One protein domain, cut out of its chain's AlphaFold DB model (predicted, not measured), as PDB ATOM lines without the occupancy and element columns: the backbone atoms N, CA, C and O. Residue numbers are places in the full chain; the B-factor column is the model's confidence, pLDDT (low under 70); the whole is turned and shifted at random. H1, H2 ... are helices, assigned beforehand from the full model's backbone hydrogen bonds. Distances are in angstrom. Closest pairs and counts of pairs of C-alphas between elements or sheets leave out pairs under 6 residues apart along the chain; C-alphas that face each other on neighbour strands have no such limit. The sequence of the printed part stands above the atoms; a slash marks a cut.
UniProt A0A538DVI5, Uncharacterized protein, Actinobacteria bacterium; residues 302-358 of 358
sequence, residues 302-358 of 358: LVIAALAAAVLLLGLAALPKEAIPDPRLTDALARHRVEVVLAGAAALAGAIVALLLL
ATOM      1  N   LEU A 302      83.758  41.896  83.022       73.50
ATOM      2  CA  LEU A 302      84.106  42.910  82.035       73.50
ATOM      3  C   LEU A 302      82.989  43.955  81.872       73.50
ATOM      4  O   LEU A 302      83.268  45.149  81.777       73.50
ATOM      5  N   VAL A 303      81.724  43.525  81.927       73.69
ATOM      6  CA  VAL A 303      80.553  44.418  81.868       73.69
ATOM      7  C   VAL A 303      80.446  45.240  83.152       73.69
ATOM      8  O   VAL A 303      80.221  46.448  83.092       73.69
ATOM      9  N   ILE A 304      80.686  44.614  84.310       77.56
ATOM     10  CA  ILE A 304      80.714  45.310  85.605       77.56
ATOM     11  C   ILE A 304      81.831  46.362  85.620       77.56
ATOM     12  O   ILE A 304      81.585  47.503  86.007       77.56
ATOM     13  N   ALA A 305      83.038  46.012  85.163       76.31
ATOM     14  CA  ALA A 305      84.166  46.938  85.098       76.31
ATOM     15  C   ALA A 305      83.890  48.123  84.156       76.31
ATOM     16  O   ALA A 305      84.152  49.269  84.521       76.31
ATOM     17  N   ALA A 306      83.305  47.870  82.980       74.50
ATOM     18  CA  ALA A 306      82.933  48.917  82.031       74.50
ATOM     19  C   ALA A 306      81.858  49.860  82.597       74.50
ATOM     20  O   ALA A 306      81.973  51.081  82.477       74.50
ATOM     21  N   LEU A 307      80.839  49.315  83.269       75.56
ATOM     22  CA  LEU A 307      79.777  50.104  83.890       75.56
ATOM     23  C   LEU A 307      80.301  50.914  85.084       75.56
ATOM     24  O   LEU A 307      79.979  52.095  85.209       75.56
ATOM     25  N   ALA A 308      81.164  50.326  85.915       77.44
ATOM     26  CA  ALA A 308      81.830  51.027  87.009       77.44
ATOM     27  C   ALA A 308      82.696  52.188  86.493       77.44
ATOM     28  O   ALA A 308      82.605  53.296  87.022       77.44
ATOM     29  N   ALA A 309      83.471  51.974  85.425       73.38
ATOM     30  CA  ALA A 309      84.261  53.025  84.787       73.38
ATOM     31  C   ALA A 309      83.375  54.148  84.218       73.38
ATOM     32  O   ALA A 309      83.672  55.325  84.426       73.38
ATOM     33  N   ALA A 310      82.255  53.809  83.570       74.62
ATOM     34  CA  ALA A 310      81.304  54.791  83.048       74.62
ATOM     35  C   ALA A 310      80.678  55.643  84.166       74.62
ATOM     36  O   ALA A 310      80.641  56.870  84.061       74.62
ATOM     37  N   VAL A 311      80.237  55.017  85.265       77.38
ATOM     38  CA  VAL A 311      79.684  55.725  86.432       77.38
ATOM     39  C   VAL A 311      80.743  56.610  87.090       77.38
ATOM     40  O   VAL A 311      80.439  57.743  87.462       77.38
ATOM     41  N   LEU A 312      81.988  56.140  87.196       76.88
ATOM     42  CA  LEU A 312      83.092  56.901  87.780       76.88
ATOM     43  C   LEU A 312      83.430  58.138  86.932       76.88
ATOM     44  O   LEU A 312      83.532  59.238  87.476       76.88
ATOM     45  N   LEU A 313      83.507  58.000  85.604       73.31
ATOM     46  CA  LEU A 313      83.723  59.122  84.682       73.31
ATOM     47  C   LEU A 313      82.571  60.137  84.720       73.31
ATOM     48  O   LEU A 313      82.806  61.348  84.767       73.31
ATOM     49  N   LEU A 314      81.324  59.663  84.759       72.81
ATOM     50  CA  LEU A 314      80.150  60.533  84.832       72.81
ATOM     51  C   LEU A 314      80.058  61.252  86.190       72.81
ATOM     52  O   LEU A 314      79.718  62.436  86.250       72.81
ATOM     53  N   GLY A 315      80.423  60.561  87.272       77.31
ATOM     54  CA  GLY A 315      80.535  61.124  88.615       77.31
ATOM     55  C   GLY A 315      81.598  62.220  88.694       77.31
ATOM     56  O   GLY A 315      81.323  63.297  89.225       77.31
ATOM     57  N   LEU A 316      82.771  61.998  88.091       71.75
ATOM     58  CA  LEU A 316      83.832  63.005  88.007       71.75
ATOM     59  C   LEU A 316      83.382  64.261  87.245       71.75
ATOM     60  O   LEU A 316      83.683  65.378  87.665       71.75
ATOM     61  N   ALA A 317      82.600  64.109  86.174       72.19
ATOM     62  CA  ALA A 317      82.054  65.243  85.426       72.19
ATOM     63  C   ALA A 317      80.990  66.041  86.208       72.19
ATOM     64  O   ALA A 317      80.835  67.255  86.001       72.19
ATOM     65  N   ALA A 318      80.258  65.375  87.106       76.00
ATOM     66  CA  ALA A 318      79.197  65.961  87.921       76.00
ATOM     67  C   ALA A 318      79.700  66.642  89.209       76.00
ATOM     68  O   ALA A 318      78.928  67.366  89.845       76.00
ATOM     69  N   LEU A 319      80.971  66.456  89.588       75.50
ATOM     70  CA  LEU A 319      81.537  67.057  90.798       75.50
ATOM     71  C   LEU A 319      81.500  68.598  90.736       75.50
ATOM     72  O   LEU A 319      81.899  69.205  89.735       75.50
ATOM     73  N   PRO A 320      81.034  69.266  91.807       73.75
ATOM     74  CA  PRO A 320      81.111  70.714  91.912       73.75
ATOM     75  C   PRO A 320      82.574  71.155  92.041       73.75
ATOM     76  O   PRO A 320      83.377  70.501  92.704       73.75
ATOM     77  N   LYS A 321      82.906  72.310  91.450       61.94
ATOM     78  CA  LYS A 321      84.275  72.860  91.424       61.94
ATOM     79  C   LYS A 321      84.881  73.065  92.818       61.94
ATOM     80  O   LYS A 321      86.095  73.135  92.939       61.94
ATOM     81  N   GLU A 322      84.057  73.140  93.865       73.50
ATOM     82  CA  GLU A 322      84.524  73.300  95.246       73.50
ATOM     83  C   GLU A 322      85.034  72.004  95.905       73.50
ATOM     84  O   GLU A 322      85.548  72.072  97.018       73.50
ATOM     85  N   ALA A 323      84.875  70.835  95.274       76.19
ATOM     86  CA  ALA A 323      85.308  69.550  95.836       76.19
ATOM     87  C   ALA A 323      86.758  69.173  95.482       76.19
ATOM     88  O   ALA A 323      87.278  68.197  96.016       76.19
ATOM     89  N   ILE A 324      87.406  69.925  94.587       72.25
ATOM     90  CA  ILE A 324      88.771  69.648  94.138       72.25
ATOM     91  C   ILE A 324      89.709  70.611  94.881       72.25
ATOM     92  O   ILE A 324      89.669  71.812  94.611       72.25
ATOM     93  N   PRO A 325      90.531  70.125  95.828       71.25
ATOM     94  CA  PRO A 325      91.418  70.976  96.622       71.25
ATOM     95  C   PRO A 325      92.576  71.569  95.807       71.25
ATOM     96  O   PRO A 325      93.206  72.521  96.262       71.25
ATOM     97  N   ASP A 326      92.842  71.042  94.609       77.38
ATOM     98  CA  ASP A 326      93.971  71.454  93.781       77.38
ATOM     99  C   ASP A 326      93.540  72.367  92.607       77.38
ATOM    100  O   ASP A 326      92.827  71.921  91.696       77.38
ATOM    101  N   PRO A 327      93.962  73.646  92.578       77.62
ATOM    102  CA  PRO A 327      93.552  74.602  91.549       77.62
ATOM    103  C   PRO A 327      93.993  74.197  90.134       77.62
ATOM    104  O   PRO A 327      93.307  74.514  89.159       77.62
ATOM    105  N   ARG A 328      95.094  73.447  89.992       78.12
ATOM    106  CA  ARG A 328      95.580  72.996  88.676       78.12
ATOM    107  C   ARG A 328      94.658  71.955  88.044       78.12
ATOM    108  O   ARG A 328      94.387  72.021  86.847       78.12
ATOM    109  N   LEU A 329      94.113  71.050  88.858       77.25
ATOM    110  CA  LEU A 329      93.128  70.069  88.404       77.25
ATOM    111  C   LEU A 329      91.817  70.748  88.005       77.25
ATOM    112  O   LEU A 329      91.226  70.365  87.000       77.25
ATOM    113  N   THR A 330      91.384  71.795  88.719       78.81
ATOM    114  CA  THR A 330      90.149  72.511  88.350       78.81
ATOM    115  C   THR A 330      90.227  73.208  86.994       78.81
ATOM    116  O   THR A 330      89.223  73.242  86.283       78.81
ATOM    117  N   ASP A 331      91.394  73.732  86.617       82.62
ATOM    118  CA  ASP A 331      91.588  74.416  85.335       82.62
ATOM    119  C   ASP A 331      91.673  73.419  84.165       82.62
ATOM    120  O   ASP A 331      90.998  73.589  83.148       82.62
ATOM    121  N   ALA A 332      92.390  72.304  84.346       80.62
ATOM    122  CA  ALA A 332      92.412  71.214  83.368       80.62
ATOM    123  C   ALA A 332      91.011  70.606  83.158       80.62
ATOM    124  O   ALA A 332      90.558  70.442  82.023       80.62
ATOM    125  N   LEU A 333      90.275  70.355  84.248       78.06
ATOM    126  CA  LEU A 333      88.916  69.815  84.180       78.06
ATOM    127  C   LEU A 333      87.932  70.810  83.547       78.06
ATOM    128  O   LEU A 333      86.973  70.397  82.902       78.06
ATOM    129  N   ALA A 334      88.144  72.119  83.720       81.12
ATOM    130  CA  ALA A 334      87.303  73.143  83.106       81.12
ATOM    131  C   ALA A 334      87.467  73.195  81.581       81.12
ATOM    132  O   ALA A 334      86.466  73.385  80.889       81.12
ATOM    133  N   ARG A 335      88.687  72.996  81.063       89.12
ATOM    134  CA  ARG A 335      88.957  72.986  79.615       89.12
ATOM    135  C   ARG A 335      88.450  71.719  78.934       89.12
ATOM    136  O   ARG A 335      87.825  71.815  77.886       89.12
ATOM    137  N   HIS A 336      88.631  70.560  79.563       85.19
ATOM    138  CA  HIS A 336      88.301  69.263  78.957       85.19
ATOM    139  C   HIS A 336      86.949  68.691  79.399       85.19
ATOM    140  O   HIS A 336      86.635  67.535  79.122       85.19
ATOM    141  N   ARG A 337      86.098  69.475  80.077       81.00
ATOM    142  CA  ARG A 337      84.836  68.960  80.639       81.00
ATOM    143  C   ARG A 337      83.923  68.337  79.584       81.00
ATOM    144  O   ARG A 337      83.260  67.344  79.861       81.00
ATOM    145  N   VAL A 338      83.879  68.932  78.394       76.50
ATOM    146  CA  VAL A 338      83.037  68.450  77.290       76.50
ATOM    147  C   VAL A 338      83.570  67.124  76.748       76.50
ATOM    148  O   VAL A 338      82.788  66.204  76.539       76.50
ATOM    149  N   GLU A 339      84.890  66.994  76.613       80.94
ATOM    150  CA  GLU A 339      85.547  65.765  76.156       80.94
ATOM    151  C   GLU A 339      85.343  64.616  77.149       80.94
ATOM    152  O   GLU A 339      84.976  63.515  76.750       80.94
ATOM    153  N   VAL A 340      85.476  64.885  78.452       77.25
ATOM    154  CA  VAL A 340      85.261  63.880  79.509       77.25
ATOM    155  C   VAL A 340      83.802  63.415  79.549       77.25
ATOM    156  O   VAL A 340      83.538  62.220  79.686       77.25
ATOM    157  N   VAL A 341      82.839  64.331  79.390       77.62
ATOM    158  CA  VAL A 341      81.409  63.976  79.321       77.62
ATOM    159  C   VAL A 341      81.118  63.128  78.083       77.62
ATOM    160  O   VAL A 341      80.395  62.137  78.187       77.62
ATOM    161  N   LEU A 342      81.687  63.485  76.931       77.94
ATOM    162  CA  LEU A 342      81.469  62.760  75.682       77.94
ATOM    163  C   LEU A 342      82.098  61.360  75.727       77.94
ATOM    164  O   LEU A 342      81.450  60.392  75.337       77.94
ATOM    165  N   ALA A 343      83.305  61.236  76.288       75.88
ATOM    166  CA  ALA A 343      83.965  59.954  76.522       75.88
ATOM    167  C   ALA A 343      83.157  59.062  77.481       75.88
ATOM    168  O   ALA A 343      82.947  57.882  77.198       75.88
ATOM    169  N   GLY A 344      82.636  59.627  78.576       77.00
ATOM    170  CA  GLY A 344      81.766  58.909  79.509       77.00
ATOM    171  C   GLY A 344      80.456  58.437  78.866       77.00
ATOM    172  O   GLY A 344      80.051  57.292  79.059       77.00
ATOM    173  N   ALA A 345      79.817  59.285  78.053       75.81
ATOM    174  CA  ALA A 345      78.601  58.931  77.322       75.81
ATOM    175  C   ALA A 345      78.850  57.833  76.272       75.81
ATOM    176  O   ALA A 345      78.053  56.900  76.163       75.81
ATOM    177  N   ALA A 346      79.967  57.905  75.542       75.19
ATOM    178  CA  ALA A 346      80.360  56.895  74.561       75.19
ATOM    179  C   ALA A 346      80.655  55.537  75.220       75.19
ATOM    180  O   ALA A 346      80.177  54.508  74.743       75.19
ATOM    181  N   ALA A 347      81.371  55.527  76.351       74.44
ATOM    182  CA  ALA A 347      81.634  54.310  77.119       74.44
ATOM    183  C   ALA A 347      80.336  53.654  77.621       74.44
ATOM    184  O   ALA A 347      80.175  52.437  77.521       74.44
ATOM    185  N   LEU A 348      79.381  54.456  78.102       72.62
ATOM    186  CA  LEU A 348      78.077  53.973  78.559       72.62
ATOM    187  C   LEU A 348      77.248  53.391  77.406       72.62
ATOM    188  O   LEU A 348      76.674  52.313  77.551       72.62
ATOM    189  N   ALA A 349      77.228  54.054  76.247       72.81
ATOM    190  CA  ALA A 349      76.573  53.528  75.052       72.81
ATOM    191  C   ALA A 349      77.194  52.192  74.606       72.81
ATOM    192  O   ALA A 349      76.466  51.241  74.327       72.81
ATOM    193  N   GLY A 350      78.528  52.088  74.613       73.62
ATOM    194  CA  GLY A 350      79.242  50.846  74.307       73.62
ATOM    195  C   GLY A 350      78.900  49.707  75.271       73.62
ATOM    196  O   GLY A 350      78.656  48.586  74.830       73.62
ATOM    197  N   ALA A 351      78.800  49.999  76.572       71.38
ATOM    198  CA  ALA A 351      78.390  49.021  77.577       71.38
ATOM    199  C   ALA A 351      76.947  48.530  77.360       71.38
ATOM    200  O   ALA A 351      76.696  47.332  77.468       71.38
ATOM    201  N   ILE A 352      76.014  49.421  77.000       73.81
ATOM    202  CA  ILE A 352      74.627  49.043  76.675       73.81
ATOM    203  C   ILE A 352      74.591  48.131  75.447       73.81
ATOM    204  O   ILE A 352      73.929  47.099  75.478       73.81
ATOM    205  N   VAL A 353      75.314  48.479  74.378       74.19
ATOM    206  CA  VAL A 353      75.369  47.652  73.162       74.19
ATOM    207  C   VAL A 353      75.973  46.280  73.459       74.19
ATOM    208  O   VAL A 353      75.426  45.277  73.017       74.19
ATOM    209  N   ALA A 354      77.051  46.212  74.246       73.12
ATOM    210  CA  ALA A 354      77.646  44.942  74.659       73.12
ATOM    211  C   ALA A 354      76.666  44.076  75.465       73.12
ATOM    212  O   ALA A 354      76.622  42.868  75.264       73.12
ATOM    213  N   LEU A 355      75.853  44.691  76.329       69.12
ATOM    214  CA  LEU A 355      74.839  44.001  77.126       69.12
ATOM    215  C   LEU A 355      73.654  43.514  76.276       69.12
ATOM    216  O   LEU A 355      73.072  42.494  76.603       69.12
ATOM    217  N   LEU A 356      73.316  44.210  75.182       71.69
ATOM    218  CA  LEU A 356      72.272  43.790  74.234       71.69
ATOM    219  C   LEU A 356      72.723  42.693  73.256       71.69
ATOM    220  O   LEU A 356      71.876  42.062  72.629       71.69
ATOM    221  N   LEU A 357      74.035  42.525  73.057       74.94
ATOM    222  CA  LEU A 357      74.610  41.531  72.141       74.94
ATOM    223  C   LEU A 357      75.010  40.219  72.830       74.94
ATOM    224  O   LEU A 357      75.296  39.248  72.127       74.94
ATOM    225  N   LEU A 358      75.088  40.224  74.161       68.56
ATOM    226  CA  LEU A 358      75.261  39.037  74.997       68.56
ATOM    227  C   LEU A 358      73.897  38.389  75.225       68.56
ATOM    228  O   LEU A 358      73.820  37.169  74.983       68.56
TER     229      LEU A 358
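This is residues 302 to 358 of the 358 residues of an uncharacterized protein of Actinobacteria bacterium (UniProt A0A538DVI5). Two long helices, H1 and H3, lie side by side and run opposite ways, with the short helix H2 at one end in the turn that brings the chain back. The whole is a narrow rod; H2 sits beyond the long pair and meets H3 only through their link. The printed part has 57 residues with three named helices, in the order H1, H2, H3, and no named strand; the class is all helix. It is loose, with a radius of gyration of the C-alphas of 13.4 A, and spans 43 by 17 by 14 A.

H1, residues 302 to 318, touches H3, residues 337 to 357, with 22 pairs of C-alphas within 8 A. Their closest C-alphas are those of Ala 310 and Gly 344, 5.4 A apart. They stand at a shallow tilt of 26 degrees and run opposite ways, with centres 9.1 A apart. H2, residues 327 to 335, is only just apart from H1, with closest C-alphas at 8.3 A. H2 and H3 meet only through their link. In H1, H2 and H3 every O i to N i+4 pair is within hydrogen-bond range.

H1 begins at C-alpha 302, at (84.106, 42.910, 82.035), and measures 24.3 A from first to last C-alpha. H2 begins at C-alpha 327, at (93.552, 74.602, 91.549), and measures 12.9 A. H3, the longest helix with 21 residues, measures 30.5 A and ends at C-alpha 357, at (74.610, 41.531, 72.141).

The two C-alphas farthest apart are those of Pro 327 and Leu 358, at 43.3 A, while those of Leu 302 and Leu 358, the chain's last residue, are 11.9 A apart. The printed part has no cut. The link from H1 to H2 is short, with 8 residues, and that from H2 to H3 is tight, with 1 residue. The mean pLDDT of the printed part is 75.6; residues 321, 355 and 358 are under 70.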